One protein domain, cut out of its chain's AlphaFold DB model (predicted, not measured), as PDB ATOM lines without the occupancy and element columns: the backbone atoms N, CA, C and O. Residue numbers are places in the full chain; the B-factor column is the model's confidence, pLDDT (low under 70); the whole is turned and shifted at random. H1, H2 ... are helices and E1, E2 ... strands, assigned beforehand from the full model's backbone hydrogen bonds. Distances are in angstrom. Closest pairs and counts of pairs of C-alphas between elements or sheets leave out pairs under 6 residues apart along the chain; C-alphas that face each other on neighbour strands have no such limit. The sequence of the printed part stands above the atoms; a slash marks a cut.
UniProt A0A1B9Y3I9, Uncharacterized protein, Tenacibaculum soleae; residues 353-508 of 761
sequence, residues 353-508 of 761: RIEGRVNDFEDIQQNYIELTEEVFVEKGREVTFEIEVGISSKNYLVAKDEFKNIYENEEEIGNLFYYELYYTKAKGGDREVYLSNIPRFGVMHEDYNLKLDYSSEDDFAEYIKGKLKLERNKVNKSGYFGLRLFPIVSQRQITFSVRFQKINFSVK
ATOM      1  N   ARG A 353     173.882 168.631 196.726       66.75
ATOM      2  CA  ARG A 353     172.708 169.475 196.446       66.75
ATOM      3  C   ARG A 353     172.664 170.658 197.409       66.75
ATOM      4  O   ARG A 353     172.706 170.459 198.618       66.75
ATOM      5  N   ILE A 354     172.548 171.864 196.864       66.06
ATOM      6  CA  ILE A 354     172.300 173.107 197.604       66.06
ATOM      7  C   ILE A 354     170.884 173.564 197.260       66.06
ATOM      8  O   ILE A 354     170.558 173.699 196.082       66.06
ATOM      9  N   GLU A 355     170.047 173.809 198.265       67.75
ATOM     10  CA  GLU A 355     168.738 174.441 198.080       67.75
ATOM     11  C   GLU A 355     168.733 175.857 198.657       67.75
ATOM     12  O   GLU A 355     169.330 176.106 199.703       67.75
ATOM     13  N   GLY A 356     168.037 176.778 197.987       68.88
ATOM     14  CA  GLY A 356     167.860 178.158 198.446       68.88
ATOM     15  C   GLY A 356     168.424 179.212 197.494       68.88
ATOM     16  O   GLY A 356     168.799 178.921 196.358       68.88
ATOM     17  N   ARG A 357     168.426 180.465 197.958       77.00
ATOM     18  CA  ARG A 357     168.955 181.645 197.256       77.00
ATOM     19  C   ARG A 357     169.282 182.749 198.257       77.00
ATOM     20  O   ARG A 357     168.557 182.886 199.238       77.00
ATOM     21  N   VAL A 358     170.274 183.582 197.974       78.06
ATOM     22  CA  VAL A 358     170.404 184.897 198.622       78.06
ATOM     23  C   VAL A 358     169.722 185.966 197.760       78.06
ATOM     24  O   VAL A 358     169.633 185.806 196.541       78.06
ATOM     25  N   ASN A 359     169.178 187.024 198.372       77.56
ATOM     26  CA  ASN A 359     168.491 188.083 197.613       77.56
ATOM     27  C   ASN A 359     169.494 189.007 196.921       77.56
ATOM     28  O   ASN A 359     169.287 189.375 195.765       77.56
ATOM     29  N   ASP A 360     170.559 189.354 197.640       80.88
ATOM     30  CA  ASP A 360     171.535 190.357 197.248       80.88
ATOM     31  C   ASP A 360     172.944 189.755 197.249       80.88
ATOM     32  O   ASP A 360     173.261 188.825 197.992       80.88
ATOM     33  N   PHE A 361     173.807 190.275 196.380       80.12
ATOM     34  CA  PHE A 361     175.138 189.713 196.153       80.12
ATOM     35  C   PHE A 361     176.067 189.841 197.376       80.12
ATOM     36  O   PHE A 361     176.937 189.002 197.587       80.12
ATOM     37  N   GLU A 362     175.863 190.861 198.214       78.94
ATOM     38  CA  GLU A 362     176.649 191.085 199.436       78.94
ATOM     39  C   GLU A 362     176.477 189.946 200.462       78.94
ATOM     40  O   GLU A 362     177.434 189.587 201.153       78.94
ATOM     41  N   ASP A 363     175.305 189.300 200.495       75.88
ATOM     42  CA  ASP A 363     175.009 188.169 201.387       75.88
ATOM     43  C   ASP A 363     175.844 186.918 201.057       75.88
ATOM     44  O   ASP A 363     176.031 186.044 201.912       75.88
ATOM     45  N   ILE A 364     176.356 186.802 199.823       75.62
ATOM     46  CA  ILE A 364     177.048 185.596 199.347       75.62
ATOM     47  C   ILE A 364     178.316 185.304 200.167       75.62
ATOM     48  O   ILE A 364     178.665 184.149 200.392       75.62
ATOM     49  N   GLN A 365     178.969 186.342 200.703       69.56
ATOM     50  CA  GLN A 365     180.195 186.201 201.496       69.56
ATOM     51  C   GLN A 365     179.980 185.502 202.847       69.56
ATOM     52  O   GLN A 365     180.944 185.015 203.433       69.56
ATOM     53  N   GLN A 366     178.739 185.443 203.343       72.12
ATOM     54  CA  GLN A 366     178.377 184.747 204.584       72.12
ATOM     55  C   GLN A 366     177.722 183.380 204.326       72.12
ATOM     56  O   GLN A 366     177.540 182.598 205.255       72.12
ATOM     57  N   ASN A 367     177.374 183.071 203.072       68.81
ATOM     58  CA  ASN A 367     176.593 181.895 202.701       68.81
ATOM     59  C   ASN A 367     177.363 181.046 201.684       68.81
ATOM     60  O   ASN A 367     177.279 181.284 200.482       68.81
ATOM     61  N   TYR A 368     178.106 180.042 202.153       75.94
ATOM     62  CA  TYR A 368     178.856 179.123 201.294       75.94
ATOM     63  C   TYR A 368     179.026 177.736 201.920       75.94
ATOM     64  O   TYR A 368     178.938 177.556 203.132       75.94
ATOM     65  N   ILE A 369     179.308 176.757 201.063       74.50
ATOM     66  CA  ILE A 369     179.855 175.447 201.414       74.50
ATOM     67  C   ILE A 369     181.357 175.485 201.139       74.50
ATOM     68  O   ILE A 369     181.762 175.921 200.067       74.50
ATOM     69  N   GLU A 370     182.175 175.016 202.077       76.94
ATOM     70  CA  GLU A 370     183.641 175.000 201.994       76.94
ATOM     71  C   GLU A 370     184.175 173.583 202.239       76.94
ATOM     72  O   GLU A 370     183.636 172.851 203.072       76.94
ATOM     73  N   LEU A 371     185.233 173.192 201.522       70.06
ATOM     74  CA  LEU A 371     185.973 171.970 201.847       70.06
ATOM     75  C   LEU A 371     186.755 172.187 203.146       70.06
ATOM     76  O   LEU A 371     187.563 173.108 203.243       70.06
ATOM     77  N   THR A 372     186.537 171.322 204.133       64.25
ATOM     78  CA  THR A 372     187.160 171.422 205.462       64.25
ATOM     79  C   THR A 372     188.656 171.124 205.471       64.25
ATOM     80  O   THR A 372     189.368 171.610 206.347       64.25
ATOM     81  N   GLU A 373     189.149 170.372 204.488       73.56
ATOM     82  CA  GLU A 373     190.575 170.115 204.305       73.56
ATOM     83  C   GLU A 373     191.084 170.763 203.018       73.56
ATOM     84  O   GLU A 373     190.796 170.308 201.910       73.56
ATOM     85  N   GLU A 374     191.879 171.821 203.171       85.62
ATOM     86  CA  GLU A 374     192.693 172.351 202.079       85.62
ATOM     87  C   GLU A 374     193.774 171.326 201.701       85.62
ATOM     88  O   GLU A 374     194.409 170.725 202.576       85.62
ATOM     89  N   VAL A 375     194.025 171.161 200.403       85.69
ATOM     90  CA  VAL A 375     195.025 170.221 199.874       85.69
ATOM     91  C   VAL A 375     196.276 170.983 199.464       85.69
ATOM     92  O   VAL A 375     196.191 171.949 198.708       85.69
ATOM     93  N   PHE A 376     197.444 170.555 199.941       91.19
ATOM     94  CA  PHE A 376     198.709 171.135 199.498       91.19
ATOM     95  C   PHE A 376     198.985 170.777 198.035       91.19
ATOM     96  O   PHE A 376     198.771 169.642 197.612       91.19
ATOM     97  N   VAL A 377     199.484 171.735 197.258       91.50
ATOM     98  CA  VAL A 377     199.904 171.546 195.868       91.50
ATOM     99  C   VAL A 377     201.249 172.237 195.665       91.50
ATOM    100  O   VAL A 377     201.396 173.430 195.937       91.50
ATOM    101  N   GLU A 378     202.241 171.493 195.176       91.69
ATOM    102  CA  GLU A 378     203.560 172.044 194.861       91.69
ATOM    103  C   GLU A 378     203.522 173.013 193.663       91.69
ATOM    104  O   GLU A 378     202.793 172.835 192.680       91.69
ATOM    105  N   LYS A 379     204.396 174.023 193.698       92.06
ATOM    106  CA  LYS A 379     204.681 174.901 192.562       92.06
ATOM    107  C   LYS A 379     205.101 174.094 191.333       92.06
ATOM    108  O   LYS A 379     205.989 173.252 191.382       92.06
ATOM    109  N   GLY A 380     204.531 174.445 190.187       90.00
ATOM    110  CA  GLY A 380     204.865 173.882 188.885       90.00
ATOM    111  C   GLY A 380     204.025 172.673 188.479       90.00
ATOM    112  O   GLY A 380     204.076 172.314 187.302       90.00
ATOM    113  N   ARG A 381     203.228 172.098 189.391       90.88
ATOM    114  CA  ARG A 381     202.244 171.052 189.076       90.88
ATOM    115  C   ARG A 381     201.159 171.623 188.146       90.88
ATOM    116  O   ARG A 381     200.750 172.777 188.288       90.88
ATOM    117  N   GLU A 382     200.703 170.821 187.185       91.94
ATOM    118  CA  GLU A 382     199.558 171.154 186.328       91.94
ATOM    119  C   GLU A 382     198.279 170.599 186.958       91.94
ATOM    120  O   GLU A 382     198.117 169.380 187.056       91.94
ATOM    121  N   VAL A 383     197.370 171.488 187.366       90.25
ATOM    122  CA  VAL A 383     196.066 171.115 187.925       90.25
ATOM    123  C   VAL A 383     194.948 171.257 186.894       90.25
ATOM    124  O   VAL A 383     194.949 172.152 186.045       90.25
ATOM    125  N   THR A 384     193.972 170.358 186.978       89.31
ATOM    126  CA  THR A 384     192.716 170.403 186.234       89.31
ATOM    127  C   THR A 384     191.557 170.528 187.211       89.31
ATOM    128  O   THR A 384     191.386 169.691 188.100       89.31
ATOM    129  N   PHE A 385     190.758 171.573 187.020       88.81
ATOM    130  CA  PHE A 385     189.557 171.856 187.796       88.81
ATOM    131  C   PHE A 385     188.326 171.704 186.899       88.81
ATOM    132  O   PHE A 385     188.257 172.298 185.821       88.81
ATOM    133  N   GLU A 386     187.369 170.880 187.309       88.19
ATOM    134  CA  GLU A 386     186.146 170.602 186.557       88.19
ATOM    135  C   GLU A 386     184.945 170.612 187.503       88.19
ATOM    136  O   GLU A 386     184.930 169.893 188.503       88.19
ATOM    137  N   ILE A 387     183.930 171.408 187.164       85.81
ATOM    138  CA  ILE A 387     182.625 171.395 187.823       85.81
ATOM    139  C   ILE A 387     181.555 171.137 186.766       85.81
ATOM    140  O   ILE A 387     181.475 171.847 185.763       85.81
ATOM    141  N   GLU A 388     180.710 170.142 187.016       85.19
ATOM    142  CA  GLU A 388     179.460 169.917 186.290       85.19
ATOM    143  C   GLU A 388     178.301 170.120 187.264       85.19
ATOM    144  O   GLU A 388     178.258 169.513 188.339       85.19
ATOM    145  N   VAL A 389     177.371 170.996 186.896       85.56
ATOM    146  CA  VAL A 389     176.254 171.428 187.734       85.56
ATOM    147  C   VAL A 389     174.947 171.375 186.943       85.56
ATOM    148  O   VAL A 389     174.896 171.790 185.791       85.56
ATOM    149  N   GLY A 390     173.884 170.861 187.549       83.88
ATOM    150  CA  GLY A 390     172.511 170.948 187.055       83.88
ATOM    151  C   GLY A 390     171.687 171.823 187.991       83.88
ATOM    152  O   GLY A 390     171.850 171.749 189.206       83.88
ATOM    153  N   ILE A 391     170.821 172.674 187.452       81.94
ATOM    154  CA  ILE A 391     170.014 173.614 188.232       81.94
ATOM    155  C   ILE A 391     168.537 173.394 187.915       81.94
ATOM    156  O   ILE A 391     168.111 173.431 186.758       81.94
ATOM    157  N   SER A 392     167.760 173.167 188.969       79.56
ATOM    158  CA  SER A 392     166.322 172.914 188.933       79.56
ATOM    159  C   SER A 392     165.572 173.807 189.929       79.56
ATOM    160  O   SER A 392     166.162 174.569 190.699       79.56
ATOM    161  N   SER A 393     164.241 173.727 189.909       77.56
ATOM    162  CA  SER A 393     163.360 174.341 190.910       77.56
ATOM    163  C   SER A 393     162.741 173.261 191.782       77.56
ATOM    164  O   SER A 393     162.275 172.245 191.266       77.56
ATOM    165  N   LYS A 394     162.630 173.527 193.086       67.25
ATOM    166  CA  LYS A 394     161.879 172.681 194.029       67.25
ATOM    167  C   LYS A 394     160.384 172.592 193.673       67.25
ATOM    168  O   LYS A 394     159.728 171.599 193.970       67.25
ATOM    169  N   ASN A 395     159.846 173.615 192.998       67.31
ATOM    170  CA  ASN A 395     158.461 173.675 192.525       67.31
ATOM    171  C   ASN A 395     158.375 173.404 191.013       67.31
ATOM    172  O   ASN A 395     158.346 174.328 190.193       67.31
ATOM    173  N   TYR A 396     158.254 172.123 190.649       59.34
ATOM    174  CA  TYR A 396     158.116 171.641 189.264       59.34
ATOM    175  C   TYR A 396     157.032 172.364 188.440       59.34
ATOM    176  O   TYR A 396     157.179 172.524 187.232       59.34
ATOM    177  N   LEU A 397     155.956 172.831 189.086       56.69
ATOM    178  CA  LEU A 397     154.793 173.453 188.436       56.69
ATOM    179  C   LEU A 397     155.042 174.858 187.854       56.69
ATOM    180  O   LEU A 397     154.182 175.362 187.136       56.69
ATOM    181  N   VAL A 398     156.176 175.497 188.162       59.19
ATOM    182  CA  VAL A 398     156.466 176.898 187.777       59.19
ATOM    183  C   VAL A 398     157.578 176.994 186.715       59.19
ATOM    184  O   VAL A 398     157.745 178.007 186.045       59.19
ATOM    185  N   ALA A 399     158.362 175.932 186.536       61.06
ATOM    186  CA  ALA A 399     159.787 176.121 186.284       61.06
ATOM    187  C   ALA A 399     160.237 176.221 184.813       61.06
ATOM    188  O   ALA A 399     161.277 176.818 184.558       61.06
ATOM    189  N   LYS A 400     159.503 175.685 183.829       72.56
ATOM    190  CA  LYS A 400     160.046 175.547 182.459       72.56
ATOM    191  C   LYS A 400     160.235 176.875 181.719       72.56
ATOM    192  O   LYS A 400     161.334 177.147 181.235       72.56
ATOM    193  N   ASP A 401     159.180 177.685 181.637       80.94
ATOM    194  CA  ASP A 401     159.228 178.990 180.963       80.94
ATOM    195  C   ASP A 401     160.001 180.017 181.801       80.94
ATOM    196  O   ASP A 401     160.675 180.884 181.252       80.94
ATOM    197  N   GLU A 402     159.970 179.901 183.132       82.94
ATOM    198  CA  GLU A 402     160.715 180.809 184.001       82.94
ATOM    199  C   GLU A 402     162.229 180.566 183.938       82.94
ATOM    200  O   GLU A 402     162.974 181.526 183.763       82.94
ATOM    201  N   PHE A 403     162.699 179.312 183.955       83.31
ATOM    202  CA  PHE A 403     164.122 179.011 183.741       83.31
ATOM    203  C   PHE A 403     164.581 179.355 182.327       83.31
ATOM    204  O   PHE A 403     165.732 179.736 182.143       83.31
ATOM    205  N   LYS A 404     163.686 179.281 181.335       85.81
ATOM    206  CA  LYS A 404     163.989 179.775 179.993       85.81
ATOM    207  C   LYS A 404     164.205 181.292 179.993       85.81
ATOM    208  O   LYS A 404     165.196 181.748 179.441       85.81
ATOM    209  N   ASN A 405     163.335 182.057 180.654       86.25
ATOM    210  CA  ASN A 405     163.491 183.510 180.782       86.25
ATOM    211  C   ASN A 405     164.761 183.898 181.565       86.25
ATOM    212  O   ASN A 405     165.394 184.890 181.228       86.25
ATOM    213  N   ILE A 406     165.130 183.125 182.595       84.69
ATOM    214  CA  ILE A 406     166.394 183.291 183.334       84.69
ATOM    215  C   ILE A 406     167.590 183.004 182.414       84.69
ATOM    216  O   ILE A 406     168.540 183.774 182.398       84.69
ATOM    217  N   TYR A 407     167.539 181.927 181.625       84.69
ATOM    218  CA  TYR A 407     168.599 181.557 180.683       84.69
ATOM    219  C   TYR A 407     168.778 182.572 179.544       84.69
ATOM    220  O   TYR A 407     169.898 182.873 179.148       84.69
ATOM    221  N   GLU A 408     167.675 183.116 179.023       86.56
ATOM    222  CA  GLU A 408     167.676 184.164 177.993       86.56
ATOM    223  C   GLU A 408     168.082 185.549 178.547       86.56
ATOM    224  O   GLU A 408     168.277 186.478 177.762       86.56
ATOM    225  N   ASN A 409     168.243 185.699 179.870       84.94
ATOM    226  CA  ASN A 409     168.754 186.906 180.518       84.94
ATOM    227  C   ASN A 409     170.190 186.690 181.039       84.94
ATOM    228  O   ASN A 409     170.395 186.169 182.135       84.94
ATOM    229  N   GLU A 410     171.182 187.142 180.267       72.69
ATOM    230  CA  GLU A 410     172.619 186.992 180.567       72.69
ATOM    231  C   GLU A 410     173.027 187.518 181.962       72.69
ATOM    232  O   GLU A 410     173.927 186.965 182.592       72.69
ATOM    233  N   GLU A 411     172.345 188.540 182.492       75.88
ATOM    234  CA  GLU A 411     172.622 189.077 183.832       75.88
ATOM    235  C   GLU A 411     172.107 188.146 184.944       75.88
ATOM    236  O   GLU A 411     172.765 187.954 185.966       75.88
ATOM    237  N   GLU A 412     170.951 187.509 184.750       75.62
ATOM    238  CA  GLU A 412     170.406 186.556 185.723       75.62
ATOM    239  C   GLU A 412     171.104 185.197 185.652       75.62
ATOM    240  O   GLU A 412     171.326 184.579 186.693       75.62
ATOM    241  N   ILE A 413     171.487 184.735 184.456       77.25
ATOM    242  CA  ILE A 413     172.129 183.427 184.301       77.25
ATOM    243  C   ILE A 413     173.518 183.382 184.964       77.25
ATOM    244  O   ILE A 413     173.869 182.376 185.583       77.25
ATOM    245  N   GLY A 414     174.270 184.491 184.921       73.56
ATOM    246  CA  GLY A 414     175.559 184.630 185.609       73.56
ATOM    247  C   GLY A 414     175.449 184.551 187.135       73.56
ATOM    248  O   GLY A 414     176.405 184.169 187.802       73.56
ATOM    249  N   ASN A 415     174.265 184.828 187.691       79.12
ATOM    250  CA  ASN A 415     173.994 184.778 189.126       79.12
ATOM    251  C   ASN A 415     173.592 183.385 189.658       79.12
ATOM    252  O   ASN A 415     173.390 183.214 190.865       79.12
ATOM    253  N   LEU A 416     173.470 182.377 188.784       80.31
ATOM    254  CA  LEU A 416     172.962 181.053 189.159       80.31
ATOM    255  C   LEU A 416     173.986 180.116 189.800       80.31
ATOM    256  O   LEU A 416     173.603 179.132 190.431       80.31
ATOM    257  N   PHE A 417     175.276 180.361 189.609       82.94
ATOM    258  CA  PHE A 417     176.312 179.489 190.140       82.94
ATOM    259  C   PHE A 417     177.575 180.286 190.426       82.94
ATOM    260  O   PHE A 417     178.138 180.899 189.523       82.94
ATOM    261  N   TYR A 418     178.049 180.211 191.667       85.31
ATOM    262  CA  TYR A 418     179.269 180.866 192.109       85.31
ATOM    263  C   TYR A 418     180.201 179.883 192.822       85.31
ATOM    264  O   TYR A 418     179.760 179.012 193.580       85.31
ATOM    265  N   TYR A 419     181.503 180.033 192.586       87.75
ATOM    266  CA  TYR A 419     182.558 179.246 193.220       87.75
ATOM    267  C   TYR A 419     183.806 180.094 193.496       87.75
ATOM    268  O   TYR A 419     184.062 181.103 192.836       87.75
ATOM    269  N   GLU A 420     184.614 179.665 194.461       88.75
ATOM    270  CA  GLU A 420     185.903 180.275 194.803       88.75
ATOM    271  C   GLU A 420     186.881 179.155 195.166       88.75
ATOM    272  O   GLU A 420     186.808 178.566 196.241       88.75
ATOM    273  N   LEU A 421     187.776 178.829 194.236       88.50
ATOM    274  CA  LEU A 421     188.986 178.066 194.515       88.50
ATOM    275  C   LEU A 421     190.008 179.073 195.058       88.50
ATOM    276  O   LEU A 421     190.431 179.997 194.357       88.50
ATOM    277  N   TYR A 422     190.358 178.925 196.328       90.19
ATOM    278  CA  TYR A 422     191.259 179.819 197.043       90.19
ATOM    279  C   TYR A 422     192.580 179.116 197.372       90.19
ATOM    280  O   TYR A 422     192.676 177.889 197.359       90.19
ATOM    281  N   TYR A 423     193.593 179.927 197.656       91.62
ATOM    282  CA  TYR A 423     194.947 179.541 198.023       91.62
ATOM    283  C   TYR A 423     195.291 180.118 199.403       91.62
ATOM    284  O   TYR A 423     194.990 181.277 199.681       91.62
ATOM    285  N   THR A 424     195.960 179.342 200.250       89.75
ATOM    286  CA  THR A 424     196.558 179.788 201.513       89.75
ATOM    287  C   THR A 424     198.032 179.365 201.563       89.75
ATOM    288  O   THR A 424     198.411 178.273 201.135       89.75
ATOM    289  N   LYS A 425     198.915 180.235 202.077       87.25
ATOM    290  CA  LYS A 425     200.364 179.932 202.186       87.25
ATOM    291  C   LYS A 425     200.652 178.798 203.184       87.25
ATOM    292  O   LYS A 425     201.613 178.058 203.011       87.25
ATOM    293  N   ALA A 426     199.820 178.681 204.214       87.62
ATOM    294  CA  ALA A 426     199.826 177.637 205.236       87.62
ATOM    295  C   ALA A 426     198.367 177.274 205.560       87.62
ATOM    296  O   ALA A 426     197.498 178.138 205.418       87.62
ATOM    297  N   LYS A 427     198.103 176.034 205.996       86.75
ATOM    298  CA  LYS A 427     196.737 175.532 206.243       86.75
ATOM    299  C   LYS A 427     195.993 176.451 207.229       86.75
ATOM    300  O   LYS A 427     196.495 176.721 208.319       86.75
ATOM    301  N   GLY A 428     194.823 176.953 206.839       85.38
ATOM    302  CA  GLY A 428     194.007 177.905 207.604       85.38
ATOM    303  C   GLY A 428     194.539 179.345 207.679       85.38
ATOM    304  O   GLY A 428     194.025 180.130 208.475       85.38
ATOM    305  N   GLY A 429     195.565 179.698 206.898       86.50
ATOM    306  CA  GLY A 429     196.153 181.041 206.854       86.50
ATOM    307  C   GLY A 429     195.372 182.054 206.004       86.50
ATOM    308  O   GLY A 429     194.221 181.835 205.627       86.50
ATOM    309  N   ASP A 430     196.022 183.178 205.677       85.75
ATOM    310  CA  ASP A 430     195.435 184.220 204.822       85.75
ATOM    311  C   ASP A 430     195.056 183.659 203.442       85.75
ATOM    312  O   ASP A 430     195.876 183.021 202.773       85.75
ATOM    313  N   ARG A 431     193.811 183.917 203.023       88.19
ATOM    314  CA  ARG A 431     193.208 183.402 201.785       88.19
ATOM    315  C   ARG A 431     193.402 184.378 200.623       88.19
ATOM    316  O   ARG A 431     192.751 185.420 200.570       88.19
ATOM    317  N   GLU A 432     194.237 184.004 199.659       87.88
ATOM    318  CA  GLU A 432     194.268 184.605 198.321       87.88
ATOM    319  C   GLU A 432     193.233 183.887 197.435       87.88
ATOM    320  O   GLU A 432     193.078 182.668 197.512       87.88
ATOM    321  N   VAL A 433     192.528 184.596 196.549       87.44
ATOM    322  CA  VAL A 433     191.667 183.919 195.563       87.44
ATOM    323  C   VAL A 433     192.487 183.525 194.353       87.44
ATOM    324  O   VAL A 433     193.027 184.378 193.657       87.44
ATOM    325  N   TYR A 434     192.546 182.220 194.105       85.62
ATOM    326  CA  TYR A 434     193.255 181.650 192.970       85.62
ATOM    327  C   TYR A 434     192.387 181.663 191.708       85.62
ATOM    328  O   TYR A 434     192.862 181.989 190.624       85.62
ATOM    329  N   LEU A 435     191.104 181.324 191.850       86.19
ATOM    330  CA  LEU A 435     190.149 181.248 190.753       86.19
ATOM    331  C   LEU A 435     188.718 181.400 191.288       86.19
ATOM    332  O   LEU A 435     188.284 180.641 192.152       86.19
ATOM    333  N   SER A 436     187.947 182.326 190.728       86.44
ATOM    334  CA  SER A 436     186.533 182.507 191.059       86.44
ATOM    335  C   SER A 436     185.787 183.146 189.891       86.44
ATOM    336  O   SER A 436     186.391 183.850 189.083       86.44
ATOM    337  N   ASN A 437     184.475 182.923 189.823       84.62
ATOM    338  CA  ASN A 437     183.564 183.650 188.939       84.62
ATOM    339  C   ASN A 437     182.718 184.712 189.674       84.62
ATOM    340  O   ASN A 437     181.818 185.282 189.068       84.62
ATOM    341  N   ILE A 438     182.997 184.989 190.954       85.25
ATOM    342  CA  ILE A 438     182.337 186.022 191.770       85.25
ATOM    343  C   ILE A 438     182.746 187.424 191.277       85.25
ATOM    344  O   ILE A 438     183.941 187.731 191.295       85.25
ATOM    345  N   PRO A 439     181.796 188.299 190.892       78.06
ATOM    346  CA  PRO A 439     182.052 189.710 190.626       78.06
ATOM    347  C   PRO A 439     182.875 190.452 191.676       78.06
ATOM    348  O   PRO A 439     182.553 190.475 192.864       78.06
ATOM    349  N   ARG A 440     183.944 191.110 191.206       69.44
ATOM    350  CA  ARG A 440     184.846 191.943 192.011       69.44
ATOM    351  C   ARG A 440     185.121 193.266 191.306       69.44
ATOM    352  O   ARG A 440     185.373 193.310 190.106       69.44
ATOM    353  N   PHE A 441     185.090 194.355 192.068       56.69
ATOM    354  CA  PHE A 441     185.381 195.690 191.550       56.69
ATOM    355  C   PHE A 441     186.829 195.768 191.035       56.69
ATOM    356  O   PHE A 441     187.760 195.414 191.747       56.69
ATOM    357  N   GLY A 442     187.022 196.256 189.807       49.28
ATOM    358  CA  GLY A 442     188.349 196.556 189.249       49.28
ATOM    359  C   GLY A 442     189.127 195.381 188.641       49.28
ATOM    360  O   GLY A 442     190.127 195.629 187.971       49.28
ATOM    361  N   VAL A 443     188.668 194.135 188.792       50.09
ATOM    362  CA  VAL A 443     189.265 192.967 188.118       50.09
ATOM    363  C   VAL A 443     188.472 192.670 186.845       50.09
ATOM    364  O   VAL A 443     187.248 192.556 186.889       50.09
ATOM    365  N   MET A 444     189.150 192.552 185.700       39.56
ATOM    366  CA  MET A 444     188.513 192.062 184.472       39.56
ATOM    367  C   MET A 444     188.040 190.624 184.704       39.56
ATOM    368  O   MET A 444     188.857 189.751 184.989       39.56
ATOM    369  N   HIS A 445     186.738 190.378 184.555       54.00
ATOM    370  CA  HIS A 445     186.217 189.019 184.470       54.00
ATOM    371  C   HIS A 445     186.808 188.326 183.244       54.00
ATOM    372  O   HIS A 445     186.426 188.617 182.111       54.00
ATOM    373  N   GLU A 446     187.708 187.376 183.473       54.34
ATOM    374  CA  GLU A 446     187.914 186.312 182.505       54.34
ATOM    375  C   GLU A 446     186.755 185.329 182.668       54.34
ATOM    376  O   GLU A 446     186.627 184.654 183.690       54.34
ATOM    377  N   ASP A 447     185.878 185.274 181.666       54.44
ATOM    378  CA  ASP A 447     184.917 184.186 181.540       54.44
ATOM    379  C   ASP A 447     185.719 182.890 181.384       54.44
ATOM    380  O   ASP A 447     186.224 182.569 180.305       54.44
ATOM    381  N   TYR A 448     185.849 182.133 182.475       62.78
ATOM    382  CA  TYR A 448     186.631 180.895 182.566       62.78
ATOM    383  C   TYR A 448     186.015 179.721 181.768       62.78
ATOM    384  O   TYR A 448     186.192 178.551 182.098       62.78
ATOM    385  N   ASN A 449     185.297 180.022 180.681       65.44
ATOM    386  CA  ASN A 449     184.539 179.104 179.839       65.44
ATOM    387  C   ASN A 449     183.497 178.279 180.617       65.44
ATOM    388  O   ASN A 449     183.270 177.113 180.282       65.44
ATOM    389  N   LEU A 450     182.842 178.876 181.623       76.81
ATOM    390  CA  LEU A 450     181.623 178.308 182.200       76.81
ATOM    391  C   LEU A 450     180.545 178.292 181.110       76.81
ATOM    392  O   LEU A 450     180.007 179.329 180.733       76.81
ATOM    393  N   LYS A 451     180.243 177.109 180.578       82.62
ATOM    394  CA  LYS A 451     179.195 176.936 179.570       82.62
ATOM    395  C   LYS A 451     177.910 176.547 180.263       82.62
ATOM    396  O   LYS A 451     177.884 175.532 180.954       82.62
ATOM    397  N   LEU A 452     176.876 177.355 180.073       85.25
ATOM    398  CA  LEU A 452     175.530 177.083 180.549       85.25
ATOM    399  C   LEU A 452     174.657 176.724 179.341       85.25
ATOM    400  O   LEU A 452     174.540 177.502 178.396       85.25
ATOM    401  N   ASP A 453     174.034 175.552 179.388       87.81
ATOM    402  CA  ASP A 453     173.116 175.030 178.376       87.81
ATOM    403  C   ASP A 453     171.719 174.856 178.992       87.81
ATOM    404  O   ASP A 453     171.578 174.255 180.059       87.81
ATOM    405  N   TYR A 454     170.673 175.350 178.325       87.38
ATOM    406  CA  TYR A 454     169.285 175.109 178.737       87.38
ATOM    407  C   TYR A 454     168.733 173.835 178.092       87.38
ATOM    408  O   TYR A 454     168.787 173.674 176.871       87.38
ATOM    409  N   SER A 455     168.132 172.959 178.900       84.88
ATOM    410  CA  SER A 455     167.410 171.774 178.431       84.88
ATOM    411  C   SER A 455     165.950 171.809 178.864       84.88
ATOM    412  O   SER A 455     165.604 171.740 180.041       84.88
ATOM    413  N   SER A 456     165.061 171.839 177.877       77.81
ATOM    414  CA  SER A 456     163.615 171.726 178.068       77.81
ATOM    415  C   SER A 456     163.110 170.291 178.260       77.81
ATOM    416  O   SER A 456     161.903 170.108 178.442       77.81
ATOM    417  N   GLU A 457     163.985 169.294 178.128       75.69
ATOM    418  CA  GLU A 457     163.649 167.867 177.988       75.69
ATOM    419  C   GLU A 457     164.360 166.989 179.031       75.69
ATOM    420  O   GLU A 457     164.473 165.783 178.847       75.69
ATOM    421  N   ASP A 458     164.872 167.580 180.115       66.50
ATOM    422  CA  ASP A 458     165.558 166.811 181.152       66.50
ATOM    423  C   ASP A 458     164.578 166.057 182.069       66.50
ATOM    424  O   ASP A 458     163.716 166.668 182.707       66.50
ATOM    425  N   ASP A 459     164.752 164.735 182.164       60.94
ATOM    426  CA  ASP A 459     163.933 163.830 182.983       60.94
ATOM    427  C   ASP A 459     163.945 164.178 184.490       60.94
ATOM    428  O   ASP A 459     163.037 163.780 185.218       60.94
ATOM    429  N   PHE A 460     164.941 164.937 184.966       60.81
ATOM    430  CA  PHE A 460     165.084 165.380 186.360       60.81
ATOM    431  C   PHE A 460     164.619 166.825 186.601       60.81
ATOM    432  O   PHE A 460     164.787 167.351 187.702       60.81
ATOM    433  N   ALA A 461     164.047 167.485 185.584       69.69
ATOM    434  CA  ALA A 461     163.722 168.914 185.598       69.69
ATOM    435  C   ALA A 461     164.934 169.829 185.897       69.69
ATOM    436  O   ALA A 461     164.786 170.932 186.431       69.69
ATOM    437  N   GLU A 462     166.142 169.385 185.537       78.00
ATOM    438  CA  GLU A 462     167.360 170.200 185.528       78.00
ATOM    439  C   GLU A 462     167.384 171.055 184.254       78.00
ATOM    440  O   GLU A 462     167.926 170.666 183.219       78.00
ATOM    441  N   TYR A 463     166.730 172.218 184.323       83.12
ATOM    442  CA  TYR A 463     166.504 173.090 183.169       83.12
ATOM    443  C   TYR A 463     167.764 173.793 182.667       83.12
ATOM    444  O   TYR A 463     167.825 174.135 181.491       83.12
ATOM    445  N   ILE A 464     168.755 174.031 183.531       84.12
ATOM    446  CA  ILE A 464     170.034 174.655 183.164       84.12
ATOM    447  C   ILE A 464     171.165 173.736 183.617       84.12
ATOM    448  O   ILE A 464     171.191 173.307 184.769       84.12
ATOM    449  N   LYS A 465     172.109 173.451 182.722       87.31
ATOM    450  CA  LYS A 465     173.319 172.679 183.010       87.31
ATOM    451  C   LYS A 465     174.543 173.544 182.799       87.31
ATOM    452  O   LYS A 465     174.726 174.090 181.719       87.31
ATOM    453  N   GLY A 466     175.372 173.661 183.825       84.75
ATOM    454  CA  GLY A 466     176.669 174.311 183.772       84.75
ATOM    455  C   GLY A 466     177.795 173.297 183.667       84.75
ATOM    456  O   GLY A 466     177.832 172.319 184.411       84.75
ATOM    457  N   LYS A 467     178.751 173.560 182.780       87.19
ATOM    458  CA  LYS A 467     180.041 172.881 182.771       87.19
ATOM    459  C   LYS A 467     181.176 173.894 182.742       87.19
ATOM    460  O   LYS A 467     181.343 174.636 181.776       87.19
ATOM    461  N   LEU A 468     181.984 173.865 183.794       86.44
ATOM    462  CA  LEU A 468     183.285 174.510 183.879       86.44
ATOM    463  C   LEU A 468     184.359 173.435 183.721       86.44
ATOM    464  O   LEU A 468     184.333 172.432 184.436       86.44
ATOM    465  N   LYS A 469     185.328 173.645 182.828       88.69
ATOM    466  CA  LYS A 469     186.519 172.794 182.759       88.69
ATOM    467  C   LYS A 469     187.756 173.616 182.435       88.69
ATOM    468  O   LYS A 469     187.866 174.186 181.355       88.69
ATOM    469  N   LEU A 470     188.692 173.627 183.373       84.56
ATOM    470  CA  LEU A 470     189.941 174.368 183.323       84.56
ATOM    471  C   LEU A 470     191.102 173.381 183.378       84.56
ATOM    472  O   LEU A 470     191.507 172.927 184.447       84.56
ATOM    473  N   GLU A 471     191.606 173.019 182.202       86.81
ATOM    474  CA  GLU A 471     192.674 172.030 182.035       86.81
ATOM    475  C   GLU A 471     194.068 172.665 182.134       86.81
ATOM    476  O   GLU A 471     194.310 173.731 181.574       86.81
ATOM    477  N   ARG A 472     195.006 171.948 182.770       83.38
ATOM    478  CA  ARG A 472     196.457 172.238 182.765       83.38
ATOM    479  C   ARG A 472     196.850 173.635 183.255       83.38
ATOM    480  O   ARG A 472     197.767 174.264 182.727       83.38
ATOM    481  N   ASN A 473     196.197 174.110 184.309       84.94
ATOM    482  CA  ASN A 473     196.607 175.342 184.973       84.94
ATOM    483  C   ASN A 473     197.870 175.066 185.784       84.94
ATOM    484  O   ASN A 473     197.864 174.237 186.692       84.94
ATOM    485  N   LYS A 474     198.972 175.733 185.439       88.88
ATOM    486  CA  LYS A 474     200.251 175.536 186.119       88.88
ATOM    487  C   LYS A 474     200.305 176.367 187.397       88.88
ATOM    488  O   LYS A 474     200.328 177.593 187.336       88.88
ATOM    489  N   VAL A 475     200.387 175.693 188.539       87.62
ATOM    490  CA  VAL A 475     200.471 176.338 189.854       87.62
ATOM    491  C   VAL A 475     201.780 177.130 189.972       87.62
ATOM    492  O   VAL A 475     202.863 176.611 189.702       87.62
ATOM    493  N   ASN A 476     201.697 178.407 190.352       86.19
ATOM    494  CA  ASN A 476     202.830 179.345 190.370       86.19
ATOM    495  C   ASN A 476     203.494 179.514 191.756       86.19
ATOM    496  O   ASN A 476     204.671 179.888 191.817       86.19
ATOM    497  N   LYS A 477     202.780 179.187 192.840       87.62
ATOM    498  CA  LYS A 477     203.222 179.190 194.247       87.62
ATOM    499  C   LYS A 477     202.848 177.848 194.896       87.62
ATOM    500  O   LYS A 477     201.737 177.382 194.675       87.62
ATOM    501  N   SER A 478     203.725 177.243 195.702       91.69
ATOM    502  CA  SER A 478     203.337 176.084 196.527       91.69
ATOM    503  C   SER A 478     202.419 176.541 197.660       91.69
ATOM    504  O   SER A 478     202.614 177.640 198.182       91.69
ATOM    505  N   GLY A 479     201.455 175.721 198.063       92.25
ATOM    506  CA  GLY A 479     200.597 176.009 199.213       92.25
ATOM    507  C   GLY A 479     199.285 175.241 199.177       92.25
ATOM    508  O   GLY A 479     199.129 174.290 198.414       92.25
ATOM    509  N   TYR A 480     198.359 175.650 200.029       91.69
ATOM    510  CA  TYR A 480     197.120 174.952 200.334       91.69
ATOM    511  C   TYR A 480     195.967 175.482 199.482       91.69
ATOM    512  O   TYR A 480     195.756 176.686 199.394       91.69
ATOM    513  N   PHE A 481     195.222 174.584 198.843       90.88
ATOM    514  CA  PHE A 481     194.095 174.910 197.974       90.88
ATOM    515  C   PHE A 481     192.792 174.395 198.577       90.88
ATOM    516  O   PHE A 481     192.663 173.204 198.870       90.88
ATOM    517  N   GLY A 482     191.810 175.282 198.723       88.81
ATOM    518  CA  GLY A 482     190.459 174.949 199.169       88.81
ATOM    519  C   GLY A 482     189.409 175.450 198.183       88.81
ATOM    520  O   GLY A 482     189.664 176.351 197.387       88.81
ATOM    521  N   LEU A 483     188.221 174.849 198.213       85.88
ATOM    522  CA  LEU A 483     187.113 175.210 197.333       85.88
ATOM    523  C   LEU A 483     185.909 175.652 198.155       85.88
ATOM    524  O   LEU A 483     185.530 174.993 199.124       85.88
ATOM    525  N   ARG A 484     185.270 176.724 197.692       85.75
ATOM    526  CA  ARG A 484     183.948 177.165 198.119       85.75
ATOM    527  C   ARG A 484     182.950 177.081 196.980       85.75
ATOM    528  O   ARG A 484     183.270 177.414 195.837       85.75
ATOM    529  N   LEU A 485     181.735 176.687 197.327       83.56
ATOM    530  CA  LEU A 485     180.565 176.646 196.462       83.56
ATOM    531  C   LEU A 485     179.470 177.481 197.120       83.56
ATOM    532  O   LEU A 485     179.180 177.310 198.303       83.56
ATOM    533  N   PHE A 486     178.873 178.388 196.363       80.81
ATOM    534  CA  PHE A 486     177.953 179.392 196.886       80.81
ATOM    535  C   PHE A 486     176.528 179.151 196.350       80.81
ATOM    536  O   PHE A 486     176.365 178.531 195.292       80.81
ATOM    537  N   PRO A 487     175.481 179.606 197.063       76.38
ATOM    538  CA  PRO A 487     174.102 179.507 196.606       76.38
ATOM    539  C   PRO A 487     173.823 180.469 195.444       76.38
ATOM    540  O   PRO A 487     174.610 181.361 195.127       76.38
ATOM    541  N   ILE A 488     172.648 180.304 194.836       81.31
ATOM    542  CA  ILE A 488     172.136 181.200 193.794       81.31
ATOM    543  C   ILE A 488     171.901 182.600 194.370       81.31
ATOM    544  O   ILE A 488     171.309 182.733 195.442       81.31
ATOM    545  N   VAL A 489     172.282 183.642 193.632       82.25
ATOM    546  CA  VAL A 489     171.866 185.023 193.918       82.25
ATOM    547  C   VAL A 489     170.634 185.319 193.065       82.25
ATOM    548  O   VAL A 489     170.677 185.243 191.842       82.25
ATOM    549  N   SER A 490     169.486 185.598 193.677       82.50
ATOM    550  CA  SER A 490     168.276 185.941 192.923       82.50
ATOM    551  C   SER A 490     167.238 186.615 193.801       82.50
ATOM    552  O   SER A 490     166.919 186.118 194.878       82.50
ATOM    553  N   GLN A 491     166.607 187.676 193.294       83.38
ATOM    554  CA  GLN A 491     165.460 188.332 193.935       83.38
ATOM    555  C   GLN A 491     164.114 187.623 193.652       83.38
ATOM    556  O   GLN A 491     163.084 187.981 194.232       83.38
ATOM    557  N   ARG A 492     164.088 186.607 192.771       81.25
ATOM    558  CA  ARG A 492     162.871 185.850 192.423       81.25
ATOM    559  C   ARG A 492     162.429 184.950 193.568       81.25
ATOM    560  O   ARG A 492     163.244 184.246 194.143       81.25
ATOM    561  N   GLN A 493     161.125 184.864 193.830       79.44
ATOM    562  CA  GLN A 493     160.535 184.021 194.885       79.44
ATOM    563  C   GLN A 493     160.474 182.518 194.511       79.44
ATOM    564  O   GLN A 493     159.458 181.858 194.718       79.44
ATOM    565  N   ILE A 494     161.558 181.979 193.946       76.12
ATOM    566  CA  ILE A 494     161.726 180.568 193.576       76.12
ATOM    567  C   ILE A 494     162.748 179.938 194.524       76.12
ATOM    568  O   ILE A 494     163.813 180.508 194.746       76.12
ATOM    569  N   THR A 495     162.478 178.737 195.032       74.38
ATOM    570  CA  THR A 495     163.518 177.919 195.670       74.38
ATOM    571  C   THR A 495     164.272 177.149 194.594       74.38
ATOM    572  O   THR A 495     163.745 176.197 194.008       74.38
ATOM    573  N   PHE A 496     165.499 177.583 194.324       75.44
ATOM    574  CA  PHE A 496     166.418 176.898 193.426       75.44
ATOM    575  C   PHE A 496     167.030 175.669 194.101       75.44
ATOM    576  O   PHE A 496     167.173 175.619 195.324       75.44
ATOM    577  N   SER A 497     167.401 174.692 193.280       77.75
ATOM    578  CA  SER A 497     168.141 173.495 193.661       77.75
ATOM    579  C   SER A 497     169.339 173.357 192.723       77.75
ATOM    580  O   SER A 497     169.171 173.096 191.532       77.75
ATOM    581  N   VAL A 498     170.542 173.539 193.263       76.31
ATOM    582  CA  VAL A 498     171.820 173.408 192.553       76.31
ATOM    583  C   VAL A 498     172.397 172.031 192.854       76.31
ATOM    584  O   VAL A 498     172.678 171.711 194.007       76.31
ATOM    585  N   ARG A 499     172.568 171.209 191.821       78.75
ATOM    586  CA  ARG A 499     173.075 169.840 191.890       78.75
ATOM    587  C   ARG A 499     174.457 169.756 191.259       78.75
ATOM    588  O   ARG A 499     174.584 169.816 190.042       78.75
ATOM    589  N   PHE A 500     175.486 169.533 192.057       76.19
ATOM    590  CA  PHE A 500     176.832 169.269 191.562       76.19
ATOM    591  C   PHE A 500     176.940 167.804 191.146       76.19
ATOM    592  O   PHE A 500     177.074 166.922 191.992       76.19
ATOM    593  N   GLN A 501     176.847 167.557 189.840       73.69
ATOM    594  CA  GLN A 501     176.997 166.234 189.230       73.69
ATOM    595  C   GLN A 501     178.462 165.777 189.238       73.69
ATOM    596  O   GLN A 501     178.743 164.584 189.303       73.69
ATOM    597  N   LYS A 502     179.397 166.733 189.181       77.69
ATOM    598  CA  LYS A 502     180.835 166.480 189.251       77.69
ATOM    599  C   LYS A 502     181.544 167.660 189.899       77.69
ATOM    600  O   LYS A 502     181.340 168.799 189.489       77.69
ATOM    601  N   ILE A 503     182.412 167.380 190.863       76.88
ATOM    602  CA  ILE A 503     183.418 168.317 191.370       76.88
ATOM    603  C   ILE A 503     184.731 167.551 191.328       76.88
ATOM    604  O   ILE A 503     184.886 166.557 192.031       76.88
ATOM    605  N   ASN A 504     185.658 167.974 190.476       81.94
ATOM    606  CA  ASN A 504     186.978 167.374 190.390       81.94
ATOM    607  C   ASN A 504     188.052 168.458 190.460       81.94
ATOM    608  O   ASN A 504     188.076 169.375 189.639       81.94
ATOM    609  N   PHE A 505     188.970 168.305 191.405       84.38
ATOM    610  CA  PHE A 505     190.239 169.013 191.414       84.38
ATOM    611  C   PHE A 505     191.325 167.949 191.406       84.38
ATOM    612  O   PHE A 505     191.400 167.107 192.302       84.38
ATOM    613  N   SER A 506     192.109 167.948 190.339       87.00
ATOM    614  CA  SER A 506     193.043 166.878 190.015       87.00
ATOM    615  C   SER A 506     194.377 167.460 189.585       87.00
ATOM    616  O   SER A 506     194.441 168.552 189.024       87.00
ATOM    617  N   VAL A 507     195.438 166.720 189.844       89.12
ATOM    618  CA  VAL A 507     196.780 166.923 189.320       89.12
ATOM    619  C   VAL A 507     197.110 165.714 188.450       89.12
ATOM    620  O   VAL A 507     196.526 164.650 188.618       89.12
ATOM    621  N   LYS A 508     198.058 165.835 187.524       86.88
ATOM    622  CA  LYS A 508     198.639 164.629 186.928       86.88
ATOM    623  C   LYS A 508     199.547 163.955 187.962       86.88
ATOM    624  O   LYS A 508     200.617 164.497 188.249       86.88
TER     625      LYS A 508
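AT A GLANCE: This is residues 353 to 508 of the 761 residues of an uncharacterized protein of Tenacibaculum soleae (UniProt A0A1B9Y3I9). Two strongly twisted antiparallel sheets stand partly face to face: a long one, E1 E9 E3 E7 E6, and a shorter one, E2 E8 E4 E5, over part of its length. H2 packs on the long sheet toward the end where E3 finishes, with H3 next to it, and H1 lies near the end of E8. The printed part has 156 residues with three named helices and nine named strands, in the order E1 H1 E2 E3 H2 H3 E4 E5 E6 E7 E8 E9. The class is mixed, helices and strands; the whole is compact, with a radius of gyration of the C-alphas of 16.3 A, yet elongated, spanning 49 by 31 by 29 A.

IN THESE COORDINATES: In the long sheet, E3 is residues 382 to 393, 36.6 A from C-alpha 382 at (199.558, 171.154, 186.328) to C-alpha 393; E9, residues 496 to 507, is 32.2 A long and ends with C-alpha 507 at (196.780, 166.923, 189.320); E7, residues 464 to 474, is 30.4 A. E6 is residues 451 to 454 and E1 residues 353 to 355, beginning at (172.708, 169.475, 196.446). In the other sheet, E8 is residues 479 to 486, 23.0 A, E4 residues 418 to 424, 19.7 A, E5 residues 431 to 436, and E2 residues 375 to 377. The helices are H1, residues 361 to 366, H2, residues 399 to 407, 11.8 A, and H3, residues 410 to 413.

HOW THE PARTS SIT: E3 is antiparallel to E9, with N 388 and O 502 2.9 A apart, and to E7, with N 387 and O 468 2.9 A apart. The edge strands are E1, with N 354 and O 498 of E9 2.9 A apart, and E6, whose N 453 is 2.8 A from O 465 in the hairpin E6 and E7. H2 is on this sheet at a height over the sheet of 7.1 A; the closest C-alphas of H2 and E6 are those of Tyr 407 and Tyr 454, 6.8 A apart. H2 and H3 only just touch, only at the corner, with 3 pairs of C-alphas within 8 A; the closest are Tyr 407 and Ile 413, 5.4 A. E8 and E9 are near each other. In the second sheet, N 484 of E8 is 2.8 A from O 420 of E4, N 423 is 2.8 A from O 432 in the hairpin E4 and E5, and N 375 of E2 is 2.9 A from O 481. Every O i to N i+4 pair is within hydrogen-bond range in H2; H1 has 0 of 2, but 2 of 3 O i to N i+3 pairs, and H3 is too short for an i+4 pair.

THE WHOLE: The farthest C-alphas, those of Lys 379 and Leu 397, are 50.1 A apart. The printed part has no cut, and its one long link is E5 to E6, residues 437 to 450. The mean pLDDT of the printed part is 79.5; stretches under 70 include residues 394 to 399 and 440 to 449.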